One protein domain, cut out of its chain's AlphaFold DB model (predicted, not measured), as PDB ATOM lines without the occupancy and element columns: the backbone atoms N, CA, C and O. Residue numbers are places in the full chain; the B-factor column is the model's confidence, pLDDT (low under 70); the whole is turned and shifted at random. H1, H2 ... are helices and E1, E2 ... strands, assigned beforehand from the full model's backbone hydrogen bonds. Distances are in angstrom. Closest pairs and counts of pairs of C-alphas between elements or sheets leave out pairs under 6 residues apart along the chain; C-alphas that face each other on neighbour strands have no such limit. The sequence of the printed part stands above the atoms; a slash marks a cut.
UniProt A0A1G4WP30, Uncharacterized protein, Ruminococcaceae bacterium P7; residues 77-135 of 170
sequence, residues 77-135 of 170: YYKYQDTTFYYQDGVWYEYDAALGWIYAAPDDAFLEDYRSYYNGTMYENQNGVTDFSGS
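AT A GLANCE: This is residues 77 to 135 of the 170 residues of an uncharacterized protein of Ruminococcaceae bacterium P7 (UniProt A0A1G4WP30). One strongly twisted antiparallel sheet of five strands makes the core, and the chain winds round it: after the last strand of a four-strand meander, E4, it passes by two very short helices, H1 and H2, at one side of the sheet to the far edge, where E5 joins beside E1. From E5 a long tail with no named element, residues 121 to 135, folds back along the other side of the sheet toward the E4 edge. The printed part has 59 residues, with elements in the order E1 E2 E3 E4 H1 H2 E5 and the strands across the sheet in the order E4 E3 E2 E1 E5; the class is mixed, helices and strands. The whole is compact and rounded, with a radius of gyration of the C-alphas of 10.6 A and spans of 27 by 22 by 20 A.

IN THESE COORDINATES: E1, residues 77 to 80, begins at C-alpha 77 (-19.830, 4.312, 13.683) and is 10.0 A long. E2, residues 83 to 88, measures 16.6 A, and E3, residues 91 to 96, 16.3 A. E4, residues 100 to 104, is 11.9 A long and ends at C-alpha 104 (-31.092, 1.098, 7.715). H1, residues 108 to 112, is 6.0 A long, and H2, residues 114 to 117, is 5.3 A long. E5, residues 118 to 120, is 6.0 A long and ends at C-alpha 120 (-15.709, 7.048, 15.949).

HOW THE PARTS SIT: E1, E2, E3 and E4 form a meander, each strand the antiparallel neighbour of the one before, in three hairpins. In E1 and E2, N 78 and O 85 are within hydrogen-bond range at 2.8 A. In E2 and E3, N 86 and O 93 are 2.8 A apart. In E3 and E4, N 100 and O 96 are 2.8 A apart. E5 is antiparallel to E1, with N 77 and O 120 at 2.8 A. The edge strands are E4 and E5, and from edge to edge the strands' lines turn by 140 degrees. H2 is on the sheet but over none of its strands; its closest C-alphas to E1 are those of Tyr 117 and Tyr 78, 5.2 A apart. H1 is not on the sheet, and H1 and H2 meet only through their link. H1 and E5 are apart. In H1 every O i to N i+4 pair is within hydrogen-bond range; H2 is too short for such a pair, and its 1 O i to N i+3 pair is within range.

THE WHOLE: The two C-alphas farthest apart are those of Glu 112 and Gly 134, at 28.4 A. The printed part has no cut, and the links between its named elements are tight. The mean pLDDT of the printed part is 84.8, and residues 125 to 127 are under 70.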
ATOM      1  N   TYR A  77     -19.004   5.137  12.822       89.00
ATOM      2  CA  TYR A  77     -19.830   4.312  13.683       89.00
ATOM      3  C   TYR A  77     -20.617   5.168  14.669       89.00
ATOM      4  O   TYR A  77     -20.090   6.099  15.280       89.00
ATOM      5  N   TYR A  78     -21.876   4.799  14.857       90.56
ATOM      6  CA  TYR A  78     -22.809   5.418  15.786       90.56
ATOM      7  C   TYR A  78     -23.450   4.324  16.629       90.56
ATOM      8  O   TYR A  78     -23.834   3.279  16.105       90.56
ATOM      9  N   LYS A  79     -23.565   4.546  17.937       89.00
ATOM     10  CA  LYS A  79     -24.149   3.572  18.856       89.00
ATOM     11  C   LYS A  79     -25.379   4.144  19.527       89.00
ATOM     12  O   LYS A  79     -25.276   5.027  20.373       89.00
ATOM     13  N   TYR A  80     -26.527   3.591  19.168       87.75
ATOM     14  CA  TYR A  80     -27.808   3.980  19.724       87.75
ATOM     15  C   TYR A  80     -28.478   2.760  20.337       87.75
ATOM     16  O   TYR A  80     -28.740   1.773  19.652       87.75
ATOM     17  N   GLN A  81     -28.732   2.832  21.644       86.62
ATOM     18  CA  GLN A  81     -29.218   1.699  22.431       86.62
ATOM     19  C   GLN A  81     -28.281   0.480  22.270       86.62
ATOM     20  O   GLN A  81     -27.076   0.601  22.508       86.62
ATOM     21  N   ASP A  82     -28.822  -0.663  21.842       87.38
ATOM     22  CA  ASP A  82     -28.091  -1.913  21.608       87.38
ATOM     23  C   ASP A  82     -27.735  -2.141  20.127       87.38
ATOM     24  O   ASP A  82     -27.161  -3.177  19.787       87.38
ATOM     25  N   THR A  83     -28.025  -1.174  19.248       88.31
ATOM     26  CA  THR A  83     -27.782  -1.284  17.804       88.31
ATOM     27  C   THR A  83     -26.635  -0.378  17.365       88.31
ATOM     28  O   THR A  83     -26.557   0.807  17.709       88.31
ATOM     29  N   THR A  84     -25.734  -0.947  16.566       91.12
ATOM     30  CA  THR A  84     -24.638  -0.208  15.939       91.12
ATOM     31  C   THR A  84     -25.031   0.191  14.526       91.12
ATOM     32  O   THR A  84     -25.415  -0.652  13.714       91.12
ATOM     33  N   PHE A  85     -24.872   1.476  14.233       91.06
ATOM     34  CA  PHE A  85     -25.095   2.062  12.925       91.06
ATOM     35  C   PHE A  85     -23.774   2.510  12.300       91.06
ATOM     36  O   PHE A  85     -22.850   2.927  13.000       91.06
ATOM     37  N   TYR A  86     -23.692   2.468  10.974       90.31
ATOM     38  CA  TYR A  86     -22.615   3.078  10.205       90.31
ATOM     39  C   TYR A  86     -23.195   4.061   9.196       90.31
ATOM     40  O   TYR A  86     -24.157   3.745   8.493       90.31
ATOM     41  N   TYR A  87     -22.604   5.248   9.112       89.88
ATOM     42  CA  TYR A  87     -22.976   6.252   8.123       89.88
ATOM     43  C   TYR A  87     -21.913   6.367   7.036       89.88
ATOM     44  O   TYR A  87     -20.734   6.585   7.328       89.88
ATOM     45  N   GLN A  88     -22.337   6.278   5.775       87.12
ATOM     46  CA  GLN A  88     -21.487   6.472   4.602       87.12
ATOM     47  C   GLN A  88     -22.289   7.104   3.466       87.12
ATOM     48  O   GLN A  88     -23.375   6.635   3.145       87.12
ATOM     49  N   ASP A  89     -21.736   8.130   2.817       83.12
ATOM     50  CA  ASP A  89     -22.255   8.701   1.563       83.12
ATOM     51  C   ASP A  89     -23.755   9.065   1.566       83.12
ATOM     52  O   ASP A  89     -24.443   8.914   0.557       83.12
ATOM     53  N   GLY A  90     -24.293   9.550   2.691       82.06
ATOM     54  CA  GLY A  90     -25.721   9.888   2.778       82.06
ATOM     55  C   GLY A  90     -26.632   8.722   3.145       82.06
ATOM     56  O   GLY A  90     -27.849   8.895   3.151       82.06
ATOM     57  N   VAL A  91     -26.069   7.551   3.446       88.25
ATOM     58  CA  VAL A  91     -26.821   6.333   3.736       88.25
ATOM     59  C   VAL A  91     -26.429   5.750   5.089       88.25
ATOM     60  O   VAL A  91     -25.263   5.773   5.489       88.25
ATOM     61  N   TRP A  92     -27.437   5.230   5.784       91.38
ATOM     62  CA  TRP A  92     -27.303   4.545   7.058       91.38
ATOM     63  C   TRP A  92     -27.335   3.035   6.868       91.38
ATOM     64  O   TRP A  92     -28.094   2.502   6.052       91.38
ATOM     65  N   TYR A  93     -26.534   2.358   7.673       91.81
ATOM     66  CA  TYR A  93     -26.476   0.911   7.751       91.81
ATOM     67  C   TYR A  93     -26.587   0.491   9.206       91.81
ATOM     68  O   TYR A  93     -26.011   1.152  10.064       91.81
ATOM     69  N   GLU A  94     -27.297  -0.592   9.479       92.25
ATOM     70  CA  GLU A  94     -27.385  -1.196  10.808       92.25
ATOM     71  C   GLU A  94     -26.718  -2.561  10.799       92.25
ATOM     72  O   GLU A  94     -26.667  -3.243   9.770       92.25
ATOM     73  N   TYR A  95     -26.174  -2.937  11.950       90.81
ATOM     74  CA  TYR A  95     -25.602  -4.254  12.134       90.81
ATOM     75  C   TYR A  95     -26.648  -5.240  12.661       90.81
ATOM     76  O   TYR A  95     -27.165  -5.068  13.765       90.81
ATOM     77  N   ASP A  96     -26.887  -6.306  11.900       87.75
ATOM     78  CA  ASP A  96     -27.658  -7.473  12.317       87.75
ATOM     79  C   ASP A  96     -26.723  -8.669  12.566       87.75
ATOM     80  O   ASP A  96     -25.822  -8.961  11.778       87.75
ATOM     81  N   ALA A  97     -26.940  -9.401  13.659       85.81
ATOM     82  CA  ALA A  97     -26.063 -10.508  14.046       85.81
ATOM     83  C   ALA A  97     -26.130 -11.721  13.096       85.81
ATOM     84  O   ALA A  97     -25.186 -12.511  13.045       85.81
ATOM     85  N   ALA A  98     -27.231 -11.902  12.362       87.00
ATOM     86  CA  ALA A  98     -27.420 -13.012  11.433       87.00
ATOM     87  C   ALA A  98     -27.061 -12.637   9.988       87.00
ATOM     88  O   ALA A  98     -26.549 -13.478   9.246       87.00
ATOM     89  N   LEU A  99     -27.336 -11.396   9.581       85.75
ATOM     90  CA  LEU A  99     -27.180 -10.921   8.202       85.75
ATOM     91  C   LEU A  99     -25.950 -10.025   7.993       85.75
ATOM     92  O   LEU A  99     -25.549  -9.794   6.853       85.75
ATOM     93  N   GLY A 100     -25.329  -9.551   9.072       88.12
ATOM     94  CA  GLY A 100     -24.276  -8.546   9.026       88.12
ATOM     95  C   GLY A 100     -24.844  -7.153   8.765       88.12
ATOM     96  O   GLY A 100     -25.933  -6.807   9.213       88.12
ATOM     97  N   TRP A 101     -24.090  -6.329   8.043       91.94
ATOM     98  CA  TRP A 101     -24.510  -4.967   7.723       91.94
ATOM     99  C   TRP A 101     -25.621  -4.948   6.681       91.94
ATOM    100  O   TRP A 101     -25.462  -5.519   5.604       91.94
ATOM    101  N   ILE A 102     -26.705  -4.235   6.972       90.88
ATOM    102  CA  ILE A 102     -27.845  -4.048   6.069       90.88
ATOM    103  C   ILE A 102     -28.241  -2.572   6.001       90.88
ATOM    104  O   ILE A 102     -27.862  -1.776   6.858       90.88
ATOM    105  N   TYR A 103     -28.979  -2.182   4.958       90.19
ATOM    106  CA  TYR A 103     -29.501  -0.819   4.842       90.19
ATOM    107  C   TYR A 103     -30.465  -0.513   5.983       90.19
ATOM    108  O   TYR A 103     -31.419  -1.258   6.198       90.19
ATOM    109  N   ALA A 104     -30.250   0.626   6.633       88.06
ATOM    110  CA  ALA A 104     -31.092   1.098   7.715       88.06
ATOM    111  C   ALA A 104     -31.852   2.362   7.316       88.06
ATOM    112  O   ALA A 104     -31.342   3.236   6.609       88.06
ATOM    113  N   ALA A 105     -33.062   2.478   7.850       86.12
ATOM    114  CA  ALA A 105     -33.799   3.730   7.941       86.12
ATOM    115  C   ALA A 105     -34.020   4.018   9.435       86.12
ATOM    116  O   ALA A 105     -35.048   3.601   9.972       86.12
ATOM    117  N   PRO A 106     -33.036   4.643  10.119       83.56
ATOM    118  CA  PRO A 106     -33.148   4.954  11.541       83.56
ATOM    119  C   PRO A 106     -34.374   5.822  11.837       83.56
ATOM    120  O   PRO A 106     -34.851   6.545  10.960       83.56
ATOM    121  N   ASP A 107     -34.874   5.758  13.070       84.88
ATOM    122  CA  ASP A 107     -36.030   6.545  13.492       84.88
ATOM    123  C   ASP A 107     -35.720   8.052  13.594       84.88
ATOM    124  O   ASP A 107     -34.567   8.487  13.663       84.88
ATOM    125  N   ASP A 108     -36.778   8.869  13.601       81.00
ATOM    126  CA  ASP A 108     -36.644  10.329  13.656       81.00
ATOM    127  C   ASP A 108     -35.948  10.796  14.948       81.00
ATOM    128  O   ASP A 108     -35.221  11.787  14.929       81.00
ATOM    129  N   ALA A 109     -36.118  10.063  16.056       83.50
ATOM    130  CA  ALA A 109     -35.493  10.373  17.341       83.50
ATOM    131  C   ALA A 109     -33.967  10.184  17.305       83.50
ATOM    132  O   ALA A 109     -33.226  11.019  17.825       83.50
ATOM    133  N   PHE A 110     -33.483   9.119  16.660       85.19
ATOM    134  CA  PHE A 110     -32.065   8.946  16.380       85.19
ATOM    135  C   PHE A 110     -31.570  10.051  15.454       85.19
ATOM    136  O   PHE A 110     -30.559  10.675  15.750       85.19
ATOM    137  N   LEU A 111     -32.278  10.325  14.353       85.12
ATOM    138  CA  LEU A 111     -31.853  11.315  13.359       85.12
ATOM    139  C   LEU A 111     -31.834  12.756  13.893       85.12
ATOM    140  O   LEU A 111     -31.088  13.578  13.359       85.12
ATOM    141  N   GLU A 112     -32.607  13.074  14.932       84.50
ATOM    142  CA  GLU A 112     -32.607  14.395  15.568       84.50
ATOM    143  C   GLU A 112     -31.298  14.676  16.324       84.50
ATOM    144  O   GLU A 112     -30.764  15.783  16.234       84.50
ATOM    145  N   ASP A 113     -30.738  13.668  17.003       85.94
ATOM    146  CA  ASP A 113     -29.539  13.818  17.843       85.94
ATOM    147  C   ASP A 113     -28.459  12.758  17.566       85.94
ATOM    148  O   ASP A 113     -27.692  12.366  18.447       85.94
ATOM    149  N   TYR A 114     -28.362  12.287  16.318       84.31
ATOM    150  CA  TYR A 114     -27.471  11.173  15.967       84.31
ATOM    151  C   TYR A 114     -26.003  11.461  16.302       84.31
ATOM    152  O   TYR A 114     -25.225  10.552  16.577       84.31
ATOM    153  N   ARG A 115     -25.610  12.739  16.301       83.69
ATOM    154  CA  ARG A 115     -24.241  13.175  16.604       83.69
ATOM    155  C   ARG A 115     -23.827  12.854  18.036       83.69
ATOM    156  O   ARG A 115     -22.652  12.582  18.257       83.69
ATOM    157  N   SER A 116     -24.765  12.864  18.984       85.31
ATOM    158  CA  SER A 116     -24.495  12.478  20.374       85.31
ATOM    159  C   SER A 116     -24.118  10.996  20.504       85.31
ATOM    160  O   SER A 116     -23.378  10.621  21.411       85.31
ATOM    161  N   TYR A 117     -24.572  10.171  19.558       87.31
ATOM    162  CA  TYR A 117     -24.312   8.735  19.491       87.31
ATOM    163  C   TYR A 117     -23.044   8.387  18.708       87.31
ATOM    164  O   TYR A 117     -22.765   7.206  18.493       87.31
ATOM    165  N   TYR A 118     -22.282   9.382  18.246       87.69
ATOM    166  CA  TYR A 118     -21.058   9.147  17.494       87.69
ATOM    167  C   TYR A 118     -20.020   8.404  18.337       87.69
ATOM    168  O   TYR A 118     -19.720   8.784  19.468       87.69
ATOM    169  N   ASN A 119     -19.474   7.336  17.765       85.44
ATOM    170  CA  ASN A 119     -18.567   6.424  18.450       85.44
ATOM    171  C   ASN A 119     -17.152   6.437  17.845       85.44
ATOM    172  O   ASN A 119     -16.183   6.143  18.530       85.44
ATOM    173  N   GLY A 120     -17.010   6.851  16.584       83.00
ATOM    174  CA  GLY A 120     -15.709   7.048  15.949       83.00
ATOM    175  C   GLY A 120     -15.682   6.622  14.487       83.00
ATOM    176  O   GLY A 120     -16.623   6.031  13.963       83.00
ATOM    177  N   THR A 121     -14.578   6.916  13.805       80.19
ATOM    178  CA  THR A 121     -14.359   6.529  12.400       80.19
ATOM    179  C   THR A 121     -13.783   5.126  12.253       80.19
ATOM    180  O   THR A 121     -13.982   4.475  11.224       80.19
ATOM    181  N   MET A 122     -13.055   4.668  13.270       77.31
ATOM    182  CA  MET A 122     -12.419   3.360  13.298       77.31
ATOM    183  C   MET A 122     -13.326   2.358  13.992       77.31
ATOM    184  O   MET A 122     -14.028   2.685  14.948       77.31
ATOM    185  N   TYR A 123     -13.297   1.126  13.497       76.12
ATOM    186  CA  TYR A 123     -13.965   0.031  14.166       76.12
ATOM    187  C   TYR A 123     -13.204  -0.292  15.456       76.12
ATOM    188  O   TYR A 123     -12.129  -0.892  15.436       76.12
ATOM    189  N   GLU A 124     -13.764   0.122  16.586       70.06
ATOM    190  CA  GLU A 124     -13.384  -0.419  17.882       70.06
ATOM    191  C   GLU A 124     -14.186  -1.700  18.099       70.06
ATOM    192  O   GLU A 124     -15.382  -1.731  17.816       70.06
ATOM    193  N   ASN A 125     -13.531  -2.772  18.552       65.50
ATOM    194  CA  ASN A 125     -14.155  -4.082  18.736       65.50
ATOM    195  C   ASN A 125     -15.305  -4.011  19.754       65.50
ATOM    196  O   ASN A 125     -15.114  -4.183  20.958       65.50
ATOM    197  N   GLN A 126     -16.504  -3.729  19.254       66.69
ATOM    198  CA  GLN A 126     -17.722  -3.627  20.033       66.69
ATOM    199  C   GLN A 126     -18.461  -4.951  19.933       66.69
ATOM    200  O   GLN A 126     -19.187  -5.199  18.976       66.69
ATOM    201  N   ASN A 127     -18.228  -5.799  20.936       62.75
ATOM    202  CA  ASN A 127     -19.024  -6.966  21.323       62.75
ATOM    203  C   ASN A 127     -19.830  -7.622  20.184       62.75
ATOM    204  O   ASN A 127     -21.057  -7.653  20.228       62.75
ATOM    205  N   GLY A 128     -19.141  -8.178  19.184       71.44
ATOM    206  CA  GLY A 128     -19.754  -9.048  18.174       71.44
ATOM    207  C   GLY A 128     -20.241  -8.369  16.892       71.44
ATOM    208  O   GLY A 128     -20.773  -9.064  16.037       71.44
ATOM    209  N   VAL A 129     -20.030  -7.063  16.719       79.06
ATOM    210  CA  VAL A 129     -20.250  -6.373  15.435       79.06
ATOM    211  C   VAL A 129     -19.100  -6.684  14.479       79.06
ATOM    212  O   VAL A 129     -17.956  -6.650  14.906       79.06
ATOM    213  N   THR A 130     -19.333  -6.969  13.197       84.00
ATOM    214  CA  THR A 130     -18.224  -7.074  12.226       84.00
ATOM    215  C   THR A 130     -17.830  -5.696  11.704       84.00
ATOM    216  O   THR A 130     -18.663  -4.799  11.627       84.00
ATOM    217  N   ASP A 131     -16.568  -5.505  11.315       86.75
ATOM    218  CA  ASP A 131     -16.127  -4.244  10.710       86.75
ATOM    219  C   ASP A 131     -16.938  -3.938   9.435       86.75
ATOM    220  O   ASP A 131     -17.074  -4.787   8.546       86.75
ATOM    221  N   PHE A 132     -17.473  -2.719   9.342       87.88
ATOM    222  CA  PHE A 132     -18.212  -2.242   8.175       87.88
ATOM    223  C   PHE A 132     -17.344  -2.236   6.916       87.88
ATOM    224  O   PHE A 132     -17.873  -2.443   5.823       87.88
ATOM    225  N   SER A 133     -16.020  -2.068   7.047       85.31
ATOM    226  CA  SER A 133     -15.099  -2.115   5.903       85.31
ATOM    227  C   SER A 133     -15.096  -3.466   5.178       85.31
ATOM    228  O   SER A 133     -14.871  -3.523   3.971       85.31
ATOM    229  N   GLY A 134     -15.427  -4.544   5.898       83.00
ATOM    230  CA  GLY A 134     -15.607  -5.882   5.339       83.00
ATOM    231  C   GLY A 134     -16.975  -6.113   4.692       83.00
ATOM    232  O   GLY A 134     -17.214  -7.194   4.155       83.00
ATOM    233  N   SER A 135     -17.893  -5.141   4.748       85.25
ATOM    234  CA  SER A 135     -19.214  -5.255   4.128       85.25
ATOM    235  C   SER A 135     -19.155  -5.021   2.616       85.25
ATOM    236  O   SER A 135     -18.356  -4.232   2.112       85.25
TER     237      SER A 135